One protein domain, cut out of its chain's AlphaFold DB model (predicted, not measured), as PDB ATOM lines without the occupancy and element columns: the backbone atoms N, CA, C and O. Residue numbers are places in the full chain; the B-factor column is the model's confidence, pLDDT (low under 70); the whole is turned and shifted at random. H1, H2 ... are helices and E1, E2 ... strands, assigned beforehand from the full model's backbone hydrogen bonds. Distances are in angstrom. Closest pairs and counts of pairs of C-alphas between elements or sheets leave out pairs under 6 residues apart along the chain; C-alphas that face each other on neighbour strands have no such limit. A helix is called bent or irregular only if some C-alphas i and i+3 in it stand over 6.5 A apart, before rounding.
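Overview. This is residues 9 to 105 of the 377 residues of an uncharacterized protein of Linderina pennispora (UniProt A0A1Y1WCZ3). A strongly twisted sheet of five short strands runs through the middle, with H2 over one face at E1 and E3 and H3 over the opposite face at E4. Past the E5 edge, the small hairpin of E6 and E7 packs on H3, and H4 meets H3 at a corner. The printed part has 97 residues, in the order E1 H1 E2 H2 E3 E4 E5 H3 H4 E6 E7, four named helices and seven named strands; the class is mixed, helices and strands. The large sheet, E2 E1 E3 E4 E5, is mixed, and E6 and E7 are antiparallel. The whole is compact and rounded, with a radius of gyration of the C-alphas of 12.6 A and spans of 35 by 31 by 27 A.

Arrangement. E1, residues 9 to 12, is parallel to E2, residues 31 to 34, with N 32 and O 9 at 2.9 A. With H1, residues 25 to 28, they form a strand-helix-strand unit, two parallel neighbours with a helix between along the chain; its crossover is right-handed. E1 is also parallel to E3, residues 51 to 54, with N 10 and O 52 at 2.8 A. E2, H2, residues 37 to 43, and E3 form a split unit, with E1 between its strands and a right-handed crossover. H2 is on the sheet at a height of 8.2 A; its closest C-alphas to E1 are those of Glu 37 and Pro 12, 5.9 A. E3, E4, residues 59 to 64, and E5, residues 67 to 71, form a meander, each strand the antiparallel neighbour of the one before, with N 60 and O 53 at 2.8 A and N 71 and O 59 at 2.7 A. H3, residues 73 to 82, is on the opposite face from H2, at a height of 9.1 A, and runs along E4 at 13 degrees on the local plane; the closest C-alphas are those of Phe 59 and Tyr 73, 6.6 A. H1 and H3 are close but not clearly touching, with C-alphas 25 and 77 at 6.2 A. H3 and H4, residues 85 to 94, touch only at the corner, Leu 82 and Ala 88 having the closest C-alphas, 5.5 A. E6, residues 95 to 98, and E7, residues 101 to 104, form a hairpin, with N 96 and O 103 at 2.8 A. The closest C-alphas of H3 and E7 are those of Ser 75 and Ala 104, 5.2 A. In H2 every O i to N i+4 pair is within hydrogen-bond range, in H3 4 of 6 and in H4 1 of 6, beside 5 of 7 O i to N i+3 pairs in H4; H1 is too short for an i+4 pair.

Along the chain. E1 begins at C-alpha 9, (152.167, 138.761, 89.192), and E7 ends at C-alpha 104, (158.571, 133.632, 106.252). E4 measures 12.5 A, E5 12.2 A, H3 14.3 A and H4 14.6 A from first to last C-alpha. H3 and H4 are irregular: C-alphas 74 and 77 are 7.8 A apart, and 89 and 92 are 7.7 A apart.

Size, cuts and confidence. The C-alphas farthest apart are those of Ala 35 and Arg 93, 34.9 A. The printed part has no cut, and the link from E1 to H1, residues 13 to 24, is long. Mean pLDDT of the printed part is 87.0; residues 24 to 28 are under 70.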
ATOM      1  N   ALA A   9     153.147 139.557  88.466       90.94
ATOM      2  CA  ALA A   9     152.167 138.761  89.192       90.94
ATOM      3  C   ALA A   9     150.948 138.478  88.319       90.94
ATOM      4  O   ALA A   9     150.277 139.398  87.853       90.94
ATOM      5  N   TYR A  10     150.663 137.198  88.128       94.75
ATOM      6  CA  TYR A  10     149.572 136.707  87.303       94.75
ATOM      7  C   TYR A  10     148.401 136.246  88.160       94.75
ATOM      8  O   TYR A  10     148.588 135.521  89.141       94.75
ATOM      9  N   VAL A  11     147.194 136.647  87.765       94.88
ATOM     10  CA  VAL A  11     145.950 136.324  88.468       94.88
ATOM     11  C   VAL A  11     145.027 135.548  87.525       94.88
ATOM     12  O   VAL A  11     144.456 136.129  86.600       94.88
ATOM     13  N   PRO A  12     144.880 134.227  87.712       96.50
ATOM     14  CA  PRO A  12     143.903 133.440  86.972       96.50
ATOM     15  C   PRO A  12     142.465 133.901  87.234       96.50
ATOM     16  O   PRO A  12     142.101 134.216  88.363       96.50
ATOM     17  N   LYS A  13     141.605 133.856  86.209       95.12
ATOM     18  CA  LYS A  13     140.201 134.323  86.267       95.12
ATOM     19  C   LYS A  13     139.352 133.742  87.399       95.12
ATOM     20  O   LYS A  13     138.350 134.351  87.765       95.12
ATOM     21  N   HIS A  14     139.674 132.543  87.874       92.94
ATOM     22  CA  HIS A  14     138.917 131.889  88.940       92.94
ATOM     23  C   HIS A  14     139.364 132.330  90.343       92.94
ATOM     24  O   HIS A  14     138.651 132.064  91.306       92.94
ATOM     25  N   VAL A  15     140.507 133.011  90.467       93.31
ATOM     26  CA  VAL A  15     141.014 133.519  91.741       93.31
ATOM     27  C   VAL A  15     140.321 134.835  92.073       93.31
ATOM     28  O   VAL A  15     140.390 135.813  91.327       93.31
ATOM     29  N   ASN A  16     139.663 134.881  93.230       89.94
ATOM     30  CA  ASN A  16     139.097 136.118  93.742       89.94
ATOM     31  C   ASN A  16     140.199 136.981  94.371       89.94
ATOM     32  O   ASN A  16     140.669 136.710  95.471       89.94
ATOM     33  N   ARG A  17     140.590 138.067  93.704       84.06
ATOM     34  CA  ARG A  17     141.619 138.980  94.222       84.06
ATOM     35  C   ARG A  17     141.231 139.636  95.554       84.06
ATOM     36  O   ARG A  17     142.114 139.926  96.356       84.06
ATOM     37  N   ASP A  18     139.940 139.839  95.814       83.81
ATOM     38  CA  ASP A  18     139.473 140.488  97.044       83.81
ATOM     39  C   ASP A  18     139.616 139.597  98.288       83.81
ATOM     40  O   ASP A  18     139.614 140.111  99.405       83.81
ATOM     41  N   SER A  19     139.765 138.277  98.120       82.06
ATOM     42  CA  SER A  19     140.033 137.360  99.238       82.06
ATOM     43  C   SER A  19     141.519 137.235  99.579       82.06
ATOM     44  O   SER A  19     141.865 136.566 100.552       82.06
ATOM     45  N   ILE A  20     142.403 137.873  98.812       83.50
ATOM     46  CA  ILE A  20     143.850 137.773  99.005       83.50
ATOM     47  C   ILE A  20     144.313 138.797 100.033       83.50
ATOM     48  O   ILE A  20     143.962 139.978  99.982       83.50
ATOM     49  N   VAL A  21     145.149 138.341 100.966       79.62
ATOM     50  CA  VAL A  21     145.775 139.204 101.971       79.62
ATOM     51  C   VAL A  21     146.632 140.259 101.271       79.62
ATOM     52  O   VAL A  21     147.602 139.932 100.584       79.62
ATOM     53  N   LYS A  22     146.274 141.532 101.464       76.38
ATOM     54  CA  LYS A  22     146.952 142.664 100.830       76.38
ATOM     55  C   LYS A  22     148.360 142.853 101.390       76.38
ATOM     56  O   LYS A  22     148.561 142.893 102.604       76.38
ATOM     57  N   CYS A  23     149.334 143.041 100.512       72.50
ATOM     58  CA  CYS A  23     150.716 143.323 100.887       72.50
ATOM     59  C   CYS A  23     151.249 144.589 100.206       72.50
ATOM     60  O   CYS A  23     150.606 145.163  99.330       72.50
ATOM     61  N   PHE A  24     152.435 145.050 100.613       65.25
ATOM     62  CA  PHE A  24     153.040 146.246 100.020       65.25
ATOM     63  C   PHE A  24     153.361 146.088  98.536       65.25
ATOM     64  O   PHE A  24     153.133 147.024  97.767       65.25
ATOM     65  N   ALA A  25     153.816 144.901  98.120       65.25
ATOM     66  CA  ALA A  25     154.053 144.619  96.710       65.25
ATOM     67  C   ALA A  25     152.820 144.944  95.842       65.25
ATOM     68  O   ALA A  25     152.978 145.448  94.741       65.25
ATOM     69  N   ASP A  26     151.594 144.803  96.357       69.81
ATOM     70  CA  ASP A  26     150.354 145.045  95.596       69.81
ATOM     71  C   ASP A  26     150.171 146.474  95.103       69.81
ATOM     72  O   ASP A  26     149.453 146.695  94.129       69.81
ATOM     73  N   LYS A  27     150.778 147.448  95.784       65.75
ATOM     74  CA  LYS A  27     150.713 148.860  95.390       65.75
ATOM     75  C   LYS A  27     151.620 149.150  94.192       65.75
ATOM     76  O   LYS A  27     151.316 150.032  93.397       65.75
ATOM     77  N   ASN A  28     152.718 148.404  94.083       61.28
ATOM     78  CA  ASN A  28     153.793 148.650  93.125       61.28
ATOM     79  C   ASN A  28     153.868 147.589  92.017       61.28
ATOM     80  O   ASN A  28     154.596 147.777  91.046       61.28
ATOM     81  N   THR A  29     153.131 146.489  92.160       71.31
ATOM     82  CA  THR A  29     153.062 145.393  91.198       71.31
ATOM     83  C   THR A  29     151.837 145.547  90.307       71.31
ATOM     84  O   THR A  29     150.699 145.602  90.777       71.31
ATOM     85  N   GLU A  30     152.070 145.560  88.999       80.69
ATOM     86  CA  GLU A  30     151.010 145.368  88.018       80.69
ATOM     87  C   GLU A  30     150.546 143.904  88.045       80.69
ATOM     88  O   GLU A  30     151.353 142.978  87.915       80.69
ATOM     89  N   PHE A  31     149.240 143.703  88.233       88.06
ATOM     90  CA  PHE A  31     148.614 142.386  88.158       88.06
ATOM     91  C   PHE A  31     148.129 142.117  86.745       88.06
ATOM     92  O   PHE A  31     147.412 142.934  86.171       88.06
ATOM     93  N   ILE A  32     148.496 140.955  86.218       93.06
ATOM     94  CA  ILE A  32     148.176 140.536  84.860       93.06
ATOM     95  C   ILE A  32     147.113 139.441  84.936       93.06
ATOM     96  O   ILE A  32     147.378 138.335  85.411       93.06
ATOM     97  N   ASP A  33     145.906 139.748  84.470       94.81
ATOM     98  CA  ASP A  33     144.811 138.778  84.428       94.81
ATOM     99  C   ASP A  33     145.042 137.742  83.317       94.81
ATOM    100  O   ASP A  33     145.270 138.095  82.158       94.81
ATOM    101  N   VAL A  34     144.921 136.458  83.656       96.44
ATOM    102  CA  VAL A  34     145.058 135.323  82.723       96.44
ATOM    103  C   VAL A  34     143.884 134.360  82.866       96.44
ATOM    104  O   VAL A  34     143.190 134.340  83.880       96.44
ATOM    105  N   ALA A  35     143.600 133.550  81.849       96.31
ATOM    106  CA  ALA A  35     142.537 132.554  81.926       96.31
ATOM    107  C   ALA A  35     142.881 131.416  82.896       96.31
ATOM    108  O   ALA A  35     141.992 130.961  83.618       96.31
ATOM    109  N   THR A  36     144.140 130.972  82.913       95.62
ATOM    110  CA  THR A  36     144.636 129.855  83.734       95.62
ATOM    111  C   THR A  36     146.076 130.094  84.193       95.62
ATOM    112  O   THR A  36     146.792 130.927  83.644       95.62
ATOM    113  N   GLU A  37     146.527 129.313  85.167       95.12
ATOM    114  CA  GLU A  37     147.912 129.251  85.639       95.12
ATOM    115  C   GLU A  37     148.868 128.863  84.508       95.12
ATOM    116  O   GLU A  37     149.948 129.433  84.374       95.12
ATOM    117  N   GLN A  38     148.452 127.922  83.652       95.69
ATOM    118  CA  GLN A  38     149.263 127.470  82.522       95.69
ATOM    119  C   GLN A  38     149.519 128.597  81.517       95.69
ATOM    120  O   GLN A  38     150.619 128.690  80.985       95.69
ATOM    121  N   GLU A  39     148.543 129.482  81.290       96.75
ATOM    122  CA  GLU A  39     148.741 130.645  80.419       96.75
ATOM    123  C   GLU A  39     149.842 131.569  80.959       96.75
ATOM    124  O   GLU A  39     150.679 132.026  80.184       96.75
ATOM    125  N   ALA A  40     149.907 131.791  82.277       94.69
ATOM    126  CA  ALA A  40     150.994 132.565  82.885       94.69
ATOM    127  C   ALA A  40     152.368 131.911  82.659       94.69
ATOM    128  O   ALA A  40     153.331 132.593  82.311       94.69
ATOM    129  N   VAL A  41     152.456 130.584  82.809       94.50
ATOM    130  CA  VAL A  41     153.696 129.831  82.555       94.50
ATOM    131  C   VAL A  41     154.108 129.919  81.084       94.50
ATOM    132  O   VAL A  41     155.284 130.124  80.792       94.50
ATOM    133  N   ASP A  42     153.156 129.808  80.158       95.19
ATOM    134  CA  ASP A  42     153.420 129.882  78.720       95.19
ATOM    135  C   ASP A  42     153.900 131.286  78.302       95.19
ATOM    136  O   ASP A  42     154.824 131.406  77.492       95.19
ATOM    137  N   LEU A  43     153.331 132.348  78.891       94.25
ATOM    138  CA  LEU A  43     153.764 133.739  78.686       94.25
ATOM    139  C   LEU A  43     155.197 133.988  79.182       94.25
ATOM    140  O   LEU A  43     155.921 134.801  78.603       94.25
ATOM    141  N   GLU A  44     155.623 133.271  80.221       93.62
ATOM    142  CA  GLU A  44     156.939 133.412  80.850       93.62
ATOM    143  C   GLU A  44     157.948 132.332  80.435       93.62
ATOM    144  O   GLU A  44     159.074 132.329  80.923       93.62
ATOM    145  N   ALA A  45     157.608 131.437  79.501       88.31
ATOM    146  CA  ALA A  45     158.413 130.252  79.175       88.31
ATOM    147  C   ALA A  45     159.869 130.554  78.752       88.31
ATOM    148  O   ALA A  45     160.754 129.712  78.904       88.31
ATOM    149  N   ALA A  46     160.129 131.748  78.208       86.38
ATOM    150  CA  ALA A  46     161.466 132.200  77.808       86.38
ATOM    151  C   ALA A  46     162.169 133.086  78.857       86.38
ATOM    152  O   ALA A  46     163.337 133.443  78.678       86.38
ATOM    153  N   ASN A  47     161.471 133.464  79.927       85.50
ATOM    154  CA  ASN A  47     161.973 134.345  80.966       85.50
ATOM    155  C   ASN A  47     162.645 133.548  82.096       85.50
ATOM    156  O   ASN A  47     162.162 132.502  82.527       85.50
ATOM    157  N   LYS A  48     163.777 134.059  82.582       85.75
ATOM    158  CA  LYS A  48     164.523 133.484  83.711       85.75
ATOM    159  C   LYS A  48     164.278 134.218  85.023       85.75
ATOM    160  O   LYS A  48     164.672 133.707  86.067       85.75
ATOM    161  N   ASP A  49     163.656 135.390  84.971       89.06
ATOM    162  CA  ASP A  49     163.352 136.166  86.163       89.06
ATOM    163  C   ASP A  49     162.213 135.505  86.958       89.06
ATOM    164  O   ASP A  49     161.328 134.876  86.359       89.06
ATOM    165  N   PRO A  50     162.209 135.656  88.294       90.94
ATOM    166  CA  PRO A  50     161.097 135.235  89.129       90.94
ATOM    167  C   PRO A  50     159.775 135.890  88.723       90.94
ATOM    168  O   PRO A  50     159.728 137.080  88.402       90.94
ATOM    169  N   PHE A  51     158.691 135.123  88.793       92.25
ATOM    170  CA  PHE A  51     157.325 135.625  88.631       92.25
ATOM    171  C   PHE A  51     156.358 134.868  89.543       92.25
ATOM    172  O   PHE A  51     156.635 133.751  89.988       92.25
ATOM    173  N   LEU A  52     155.232 135.508  89.847       93.56
ATOM    174  CA  LEU A  52     154.212 135.019  90.770       93.56
ATOM    175  C   LEU A  52     152.974 134.572  89.990       93.56
ATOM    176  O   LEU A  52     152.516 135.298  89.110       93.56
ATOM    177  N   VAL A  53     152.392 133.435  90.360       95.44
ATOM    178  CA  VAL A  53     151.083 132.976  89.870       95.44
ATOM    179  C   VAL A  53     150.188 132.705  91.070       95.44
ATOM    180  O   VAL A  53     150.606 132.046  92.020       95.44
ATOM    181  N   PHE A  54     148.986 133.268  91.074       94.69
ATOM    182  CA  PHE A  54     148.069 133.159  92.205       94.69
ATOM    183  C   PHE A  54     147.175 131.924  92.084       94.69
ATOM    184  O   PHE A  54     146.706 131.619  90.993       94.69
ATOM    185  N   GLU A  55     146.893 131.274  93.213       94.25
ATOM    186  CA  GLU A  55     145.866 130.234  93.365       94.25
ATOM    187  C   GLU A  55     144.927 130.597  94.540       94.25
ATOM    188  O   GLU A  55     145.111 131.623  95.197       94.25
ATOM    189  N   GLU A  56     143.899 129.790  94.814       89.25
ATOM    190  CA  GLU A  56     142.865 130.105  95.820       89.25
ATOM    191  C   GLU A  56     143.440 130.307  97.240       89.25
ATOM    192  O   GLU A  56     143.191 131.337  97.864       89.25
ATOM    193  N   ASP A  57     144.285 129.383  97.713       89.62
ATOM    194  CA  ASP A  57     144.790 129.376  99.101       89.62
ATOM    195  C   ASP A  57     146.284 129.728  99.243       89.62
ATOM    196  O   ASP A  57     146.796 129.937 100.346       89.62
ATOM    197  N   HIS A  58     147.015 129.774  98.131       93.69
ATOM    198  CA  HIS A  58     148.451 130.039  98.097       93.69
ATOM    199  C   HIS A  58     148.837 130.720  96.785       93.69
ATOM    200  O   HIS A  58     148.021 130.874  95.883       93.69
ATOM    201  N   PHE A  59     150.100 131.111  96.661       94.50
ATOM    202  CA  PHE A  59     150.661 131.535  95.382       94.50
ATOM    203  C   PHE A  59     151.900 130.712  95.059       94.50
ATOM    204  O   PHE A  59     152.543 130.154  95.948       94.50
ATOM    205  N   ILE A  60     152.244 130.638  93.783       95.94
ATOM    206  CA  ILE A  60     153.436 129.959  93.296       95.94
ATOM    207  C   ILE A  60     154.446 131.013  92.867       95.94
ATOM    208  O   ILE A  60     154.118 131.948  92.137       95.94
ATOM    209  N   VAL A  61     155.686 130.851  93.315       94.88
ATOM    210  CA  VAL A  61     156.833 131.563  92.757       94.88
ATOM    211  C   VAL A  61     157.520 130.628  91.779       94.88
ATOM    212  O   VAL A  61     158.035 129.579  92.169       94.88
ATOM    213  N   HIS A  62     157.565 131.024  90.516       94.25
ATOM    214  CA  HIS A  62     158.399 130.379  89.512       94.25
ATOM    215  C   HIS A  62     159.773 131.041  89.466       94.25
ATOM    216  O   HIS A  62     159.909 132.223  89.778       94.25
ATOM    217  N   ASN A  63     160.792 130.274  89.065       91.50
ATOM    218  CA  ASN A  63     162.183 130.731  88.975       91.50
ATOM    219  C   ASN A  63     162.718 131.367  90.277       91.50
ATOM    220  O   ASN A  63     163.566 132.255  90.230       91.50
ATOM    221  N   SER A  64     162.240 130.924  91.446       90.06
ATOM    222  CA  SER A  64     162.824 131.324  92.732       90.06
ATOM    223  C   SER A  64     164.257 130.776  92.876       90.06
ATOM    224  O   SER A  64     164.658 129.904  92.095       90.06
ATOM    225  N   PRO A  65     165.024 131.196  93.902       85.88
ATOM    226  CA  PRO A  65     166.322 130.587  94.212       85.88
ATOM    227  C   PRO A  65     166.288 129.053  94.383       85.88
ATOM    228  O   PRO A  65     167.302 128.395  94.169       85.88
ATOM    229  N   GLU A  66     165.128 128.475  94.718       88.31
ATOM    230  CA  GLU A  66     164.900 127.025  94.861       88.31
ATOM    231  C   GLU A  66     164.143 126.401  93.671       88.31
ATOM    232  O   GLU A  66     163.764 125.231  93.702       88.31
ATOM    233  N   GLY A  67     163.904 127.159  92.599       90.00
ATOM    234  CA  GLY A  67     163.055 126.741  91.487       90.00
ATOM    235  C   GLY A  67     161.590 127.116  91.708       90.00
ATOM    236  O   GLY A  67     161.289 128.232  92.126       90.00
ATOM    237  N   THR A  68     160.658 126.226  91.367       94.50
ATOM    238  CA  THR A  68     159.219 126.504  91.522       94.50
ATOM    239  C   THR A  68     158.754 126.094  92.913       94.50
ATOM    240  O   THR A  68     158.883 124.927  93.275       94.50
ATOM    241  N   VAL A  69     158.202 127.037  93.679       95.69
ATOM    242  CA  VAL A  69     157.806 126.825  95.080       95.69
ATOM    243  C   VAL A  69     156.404 127.362  95.355       95.69
ATOM    244  O   VAL A  69     156.013 128.407  94.837       95.69
ATOM    245  N   LYS A  70     155.645 126.644  96.190       97.06
ATOM    246  CA  LYS A  70     154.345 127.083  96.712       97.06
ATOM    247  C   LYS A  70     154.563 127.930  97.957       97.06
ATOM    248  O   LYS A  70     155.369 127.561  98.804       97.06
ATOM    249  N   CYS A  71     153.845 129.033  98.093       94.12
ATOM    250  CA  CYS A  71     154.099 130.054  99.100       94.12
ATOM    251  C   CYS A  71     152.813 130.514  99.792       94.12
ATOM    252  O   CYS A  71     151.772 130.689  99.162       94.12
ATOM    253  N   SER A  72     152.901 130.773 101.095       91.56
ATOM    254  CA  SER A  72     151.773 131.284 101.881       91.56
ATOM    255  C   SER A  72     151.519 132.767 101.621       91.56
ATOM    256  O   SER A  72     152.441 133.578 101.746       91.56
ATOM    257  N   TYR A  73     150.260 133.148 101.370       88.25
ATOM    258  CA  TYR A  73     149.860 134.551 101.187       88.25
ATOM    259  C   TYR A  73     150.277 135.465 102.349       88.25
ATOM    260  O   TYR A  73     150.678 136.603 102.119       88.25
ATOM    261  N   TRP A  74     150.299 134.954 103.584       85.81
ATOM    262  CA  TRP A  74     150.750 135.695 104.773       85.81
ATOM    263  C   TRP A  74     152.231 136.089 104.737       85.81
ATOM    264  O   TRP A  74     152.660 137.018 105.416       85.81
ATOM    265  N   SER A  75     153.024 135.375 103.944       85.94
ATOM    266  CA  SER A  75     154.460 135.604 103.768       85.94
ATOM    267  C   SER A  75     154.782 136.328 102.466       85.94
ATOM    268  O   SER A  75     155.955 136.534 102.151       85.94
ATOM    269  N   ARG A  76     153.763 136.717 101.689       86.25
ATOM    270  CA  ARG A  76     153.949 137.195 100.322       86.25
ATOM    271  C   ARG A  76     154.845 138.422 100.227       86.25
ATOM    272  O   ARG A  76     155.629 138.493  99.287       86.25
ATOM    273  N   ASN A  77     154.766 139.359 101.176       81.00
ATOM    274  CA  ASN A  77     155.600 140.560 101.124       81.00
ATOM    275  C   ASN A  77     157.091 140.224 101.261       81.00
ATOM    276  O   ASN A  77     157.891 140.590 100.405       81.00
ATOM    277  N   CYS A  78     157.434 139.453 102.296       82.06
ATOM    278  CA  CYS A  78     158.798 138.984 102.530       82.06
ATOM    279  C   CYS A  78     159.307 138.163 101.336       82.06
ATOM    280  O   CYS A  78     160.363 138.455 100.786       82.06
ATOM    281  N   ILE A  79     158.508 137.208 100.848       87.19
ATOM    282  CA  ILE A  79     158.882 136.358  99.710       87.19
ATOM    283  C   ILE A  79     159.109 137.184  98.442       87.19
ATOM    284  O   ILE A  79     160.105 136.966  97.763       87.19
ATOM    285  N   THR A  80     158.239 138.156  98.150       83.56
ATOM    286  CA  THR A  80     158.368 139.044  96.982       83.56
ATOM    287  C   THR A  80     159.642 139.889  97.036       83.56
ATOM    288  O   THR A  80     160.253 140.148  96.004       83.56
ATOM    289  N   GLN A  81     160.084 140.297  98.225       80.12
ATOM    290  CA  GLN A  81     161.369 140.977  98.376       80.12
ATOM    291  C   GLN A  81     162.543 140.006  98.205       80.12
ATOM    292  O   GLN A  81     163.497 140.317  97.501       80.12
ATOM    293  N   LEU A  82     162.464 138.810  98.791       82.44
ATOM    294  CA  LEU A  82     163.545 137.820  98.772       82.44
ATOM    295  C   LEU A  82     163.841 137.236  97.388       82.44
ATOM    296  O   LEU A  82     164.963 136.798  97.139       82.44
ATOM    297  N   VAL A  83     162.863 137.225  96.482       85.06
ATOM    298  CA  VAL A  83     163.092 136.828  95.084       85.06
ATOM    299  C   VAL A  83     163.887 137.868  94.291       85.06
ATOM    300  O   VAL A  83     164.396 137.545  93.219       85.06
ATOM    301  N   HIS A  84     164.037 139.097  94.795       79.81
ATOM    302  CA  HIS A  84     164.884 140.099  94.156       79.81
ATOM    303  C   HIS A  84     166.348 139.622  94.155       79.81
ATOM    304  O   HIS A  84     166.842 139.188  95.199       79.81
ATOM    305  N   PRO A  85     167.101 139.765  93.044       75.50
ATOM    306  CA  PRO A  85     168.486 139.289  92.951       75.50
ATOM    307  C   PRO A  85     169.400 139.749  94.100       75.50
ATOM    308  O   PRO A  85     170.164 138.953  94.636       75.50
ATOM    309  N   ASN A  86     169.270 141.009  94.530       74.56
ATOM    310  CA  ASN A  86     170.013 141.569  95.674       74.56
ATOM    311  C   ASN A  86     169.771 140.848  97.014       74.56
ATOM    312  O   ASN A  86     170.609 140.956  97.905       74.56
ATOM    313  N   TYR A  87     168.655 140.133  97.172       75.06
ATOM    314  CA  TYR A  87     168.253 139.488  98.427       75.06
ATOM    315  C   TYR A  87     168.158 137.958  98.319       75.06
ATOM    316  O   TYR A  87     167.925 137.283  99.320       75.06
ATOM    317  N   ALA A  88     168.427 137.378  97.146       73.75
ATOM    318  CA  ALA A  88     168.375 135.930  96.937       73.75
ATOM    319  C   ALA A  88     169.310 135.147  97.884       73.75
ATOM    320  O   ALA A  88     168.996 134.027  98.284       73.75
ATOM    321  N   GLY A  89     170.436 135.748  98.296       76.12
ATOM    322  CA  GLY A  89     171.405 135.130  99.211       76.12
ATOM    323  C   GLY A  89     170.880 134.869 100.628       76.12
ATOM    324  O   GLY A  89     171.438 134.029 101.329       76.12
ATOM    325  N   ILE A  90     169.798 135.538 101.043       79.38
ATOM    326  CA  ILE A  90     169.187 135.371 102.374       79.38
ATOM    327  C   ILE A  90     167.869 134.582 102.340       79.38
ATOM    328  O   ILE A  90     167.244 134.390 103.381       79.38
ATOM    329  N   TRP A  91     167.467 134.055 101.177       82.69
ATOM    330  CA  TRP A  91     166.226 133.295 100.985       82.69
ATOM    331  C   TRP A  91     166.023 132.183 102.029       82.69
ATOM    332  O   TRP A  91     165.005 132.155 102.721       82.69
ATOM    333  N   ASN A  92     167.020 131.308 102.194       80.31
ATOM    334  CA  ASN A  92     166.960 130.179 103.132       80.31
ATOM    335  C   ASN A  92     166.951 130.615 104.602       80.31
ATOM    336  O   ASN A  92     166.437 129.895 105.449       80.31
ATOM    337  N   ARG A  93     167.526 131.781 104.912       78.81
ATOM    338  CA  ARG A  93     167.563 132.329 106.275       78.81
ATOM    339  C   ARG A  93     166.214 132.927 106.673       78.81
ATOM    340  O   ARG A  93     165.832 132.866 107.836       78.81
ATOM    341  N   CYS A  94     165.504 133.515 105.715       79.38
ATOM    342  CA  CYS A  94     164.267 134.254 105.960       79.38
ATOM    343  C   CYS A  94     162.999 133.446 105.656       79.38
ATOM    344  O   CYS A  94     161.896 133.931 105.912       79.38
ATOM    345  N   THR A  95     163.126 132.222 105.133       85.81
ATOM    346  CA  THR A  95     161.983 131.358 104.819       85.81
ATOM    347  C   THR A  95     162.149 129.939 105.343       85.81
ATOM    348  O   THR A  95     163.255 129.429 105.483       85.81
ATOM    349  N   ARG A  96     161.024 129.271 105.592       88.31
ATOM    350  CA  ARG A  96     160.941 127.864 105.993       88.31
ATOM    351  C   ARG A  96     159.765 127.184 105.304       88.31
ATOM    352  O   ARG A  96     158.892 127.859 104.768       88.31
ATOM    353  N   GLU A  97     159.739 125.862 105.319       90.94
ATOM    354  CA  GLU A  97     158.579 125.102 104.862       90.94
ATOM    355  C   GLU A  97     157.651 124.807 106.046       90.94
ATOM    356  O   GLU A  97     158.100 124.360 107.101       90.94
ATOM    357  N   GLN A  98     156.362 125.085 105.880       89.25
ATOM    358  CA  GLN A  98     155.321 124.827 106.866       89.25
ATOM    359  C   GLN A  98     154.053 124.379 106.131       89.25
ATOM    360  O   GLN A  98     153.583 125.067 105.228       89.25
ATOM    361  N   ASP A  99     153.523 123.208 106.492       89.69
ATOM    362  CA  ASP A  99     152.315 122.621 105.890       89.69
ATOM    363  C   ASP A  99     152.364 122.521 104.347       89.69
ATOM    364  O   ASP A  99     151.358 122.675 103.658       89.69
ATOM    365  N   GLY A 100     153.556 122.267 103.789       91.06
ATOM    366  CA  GLY A 100     153.788 122.172 102.340       91.06
ATOM    367  C   GLY A 100     153.848 123.518 101.607       91.06
ATOM    368  O   GLY A 100     153.854 123.545 100.375       91.06
ATOM    369  N   LEU A 101     153.885 124.634 102.341       94.44
ATOM    370  CA  LEU A 101     154.060 125.982 101.809       94.44
ATOM    371  C   LEU A 101     155.359 126.601 102.326       94.44
ATOM    372  O   LEU A 101     155.718 126.474 103.494       94.44
ATOM    373  N   LYS A 102     156.036 127.358 101.469       93.62
ATOM    374  CA  LYS A 102     157.122 128.250 101.860       93.62
ATOM    375  C   LYS A 102     156.534 129.459 102.592       93.62
ATOM    376  O   LYS A 102     155.665 130.163 102.067       93.62
ATOM    377  N   THR A 103     157.006 129.702 103.806       89.62
ATOM    378  CA  THR A 103     156.582 130.805 104.673       89.62
ATOM    379  C   THR A 103     157.788 131.609 105.132       89.62
ATOM    380  O   THR A 103     158.899 131.089 105.182       89.62
ATOM    381  N   ALA A 104     157.581 132.867 105.511       85.12
ATOM    382  CA  ALA A 104     158.571 133.632 106.252       85.12
ATOM    383  C   ALA A 104     158.846 132.950 107.605       85.12
ATOM    384  O   ALA A 104     157.978 132.261 108.155       85.12
ATOM    385  N   THR A 105     160.056 133.116 108.133       80.81
ATOM    386  CA  THR A 105     160.435 132.582 109.453       80.81
ATOM    387  C   THR A 105     159.722 133.304 110.592       80.81
ATOM    388  O   THR A 105     159.341 132.669 111.576       80.81
TER     389      THR A 105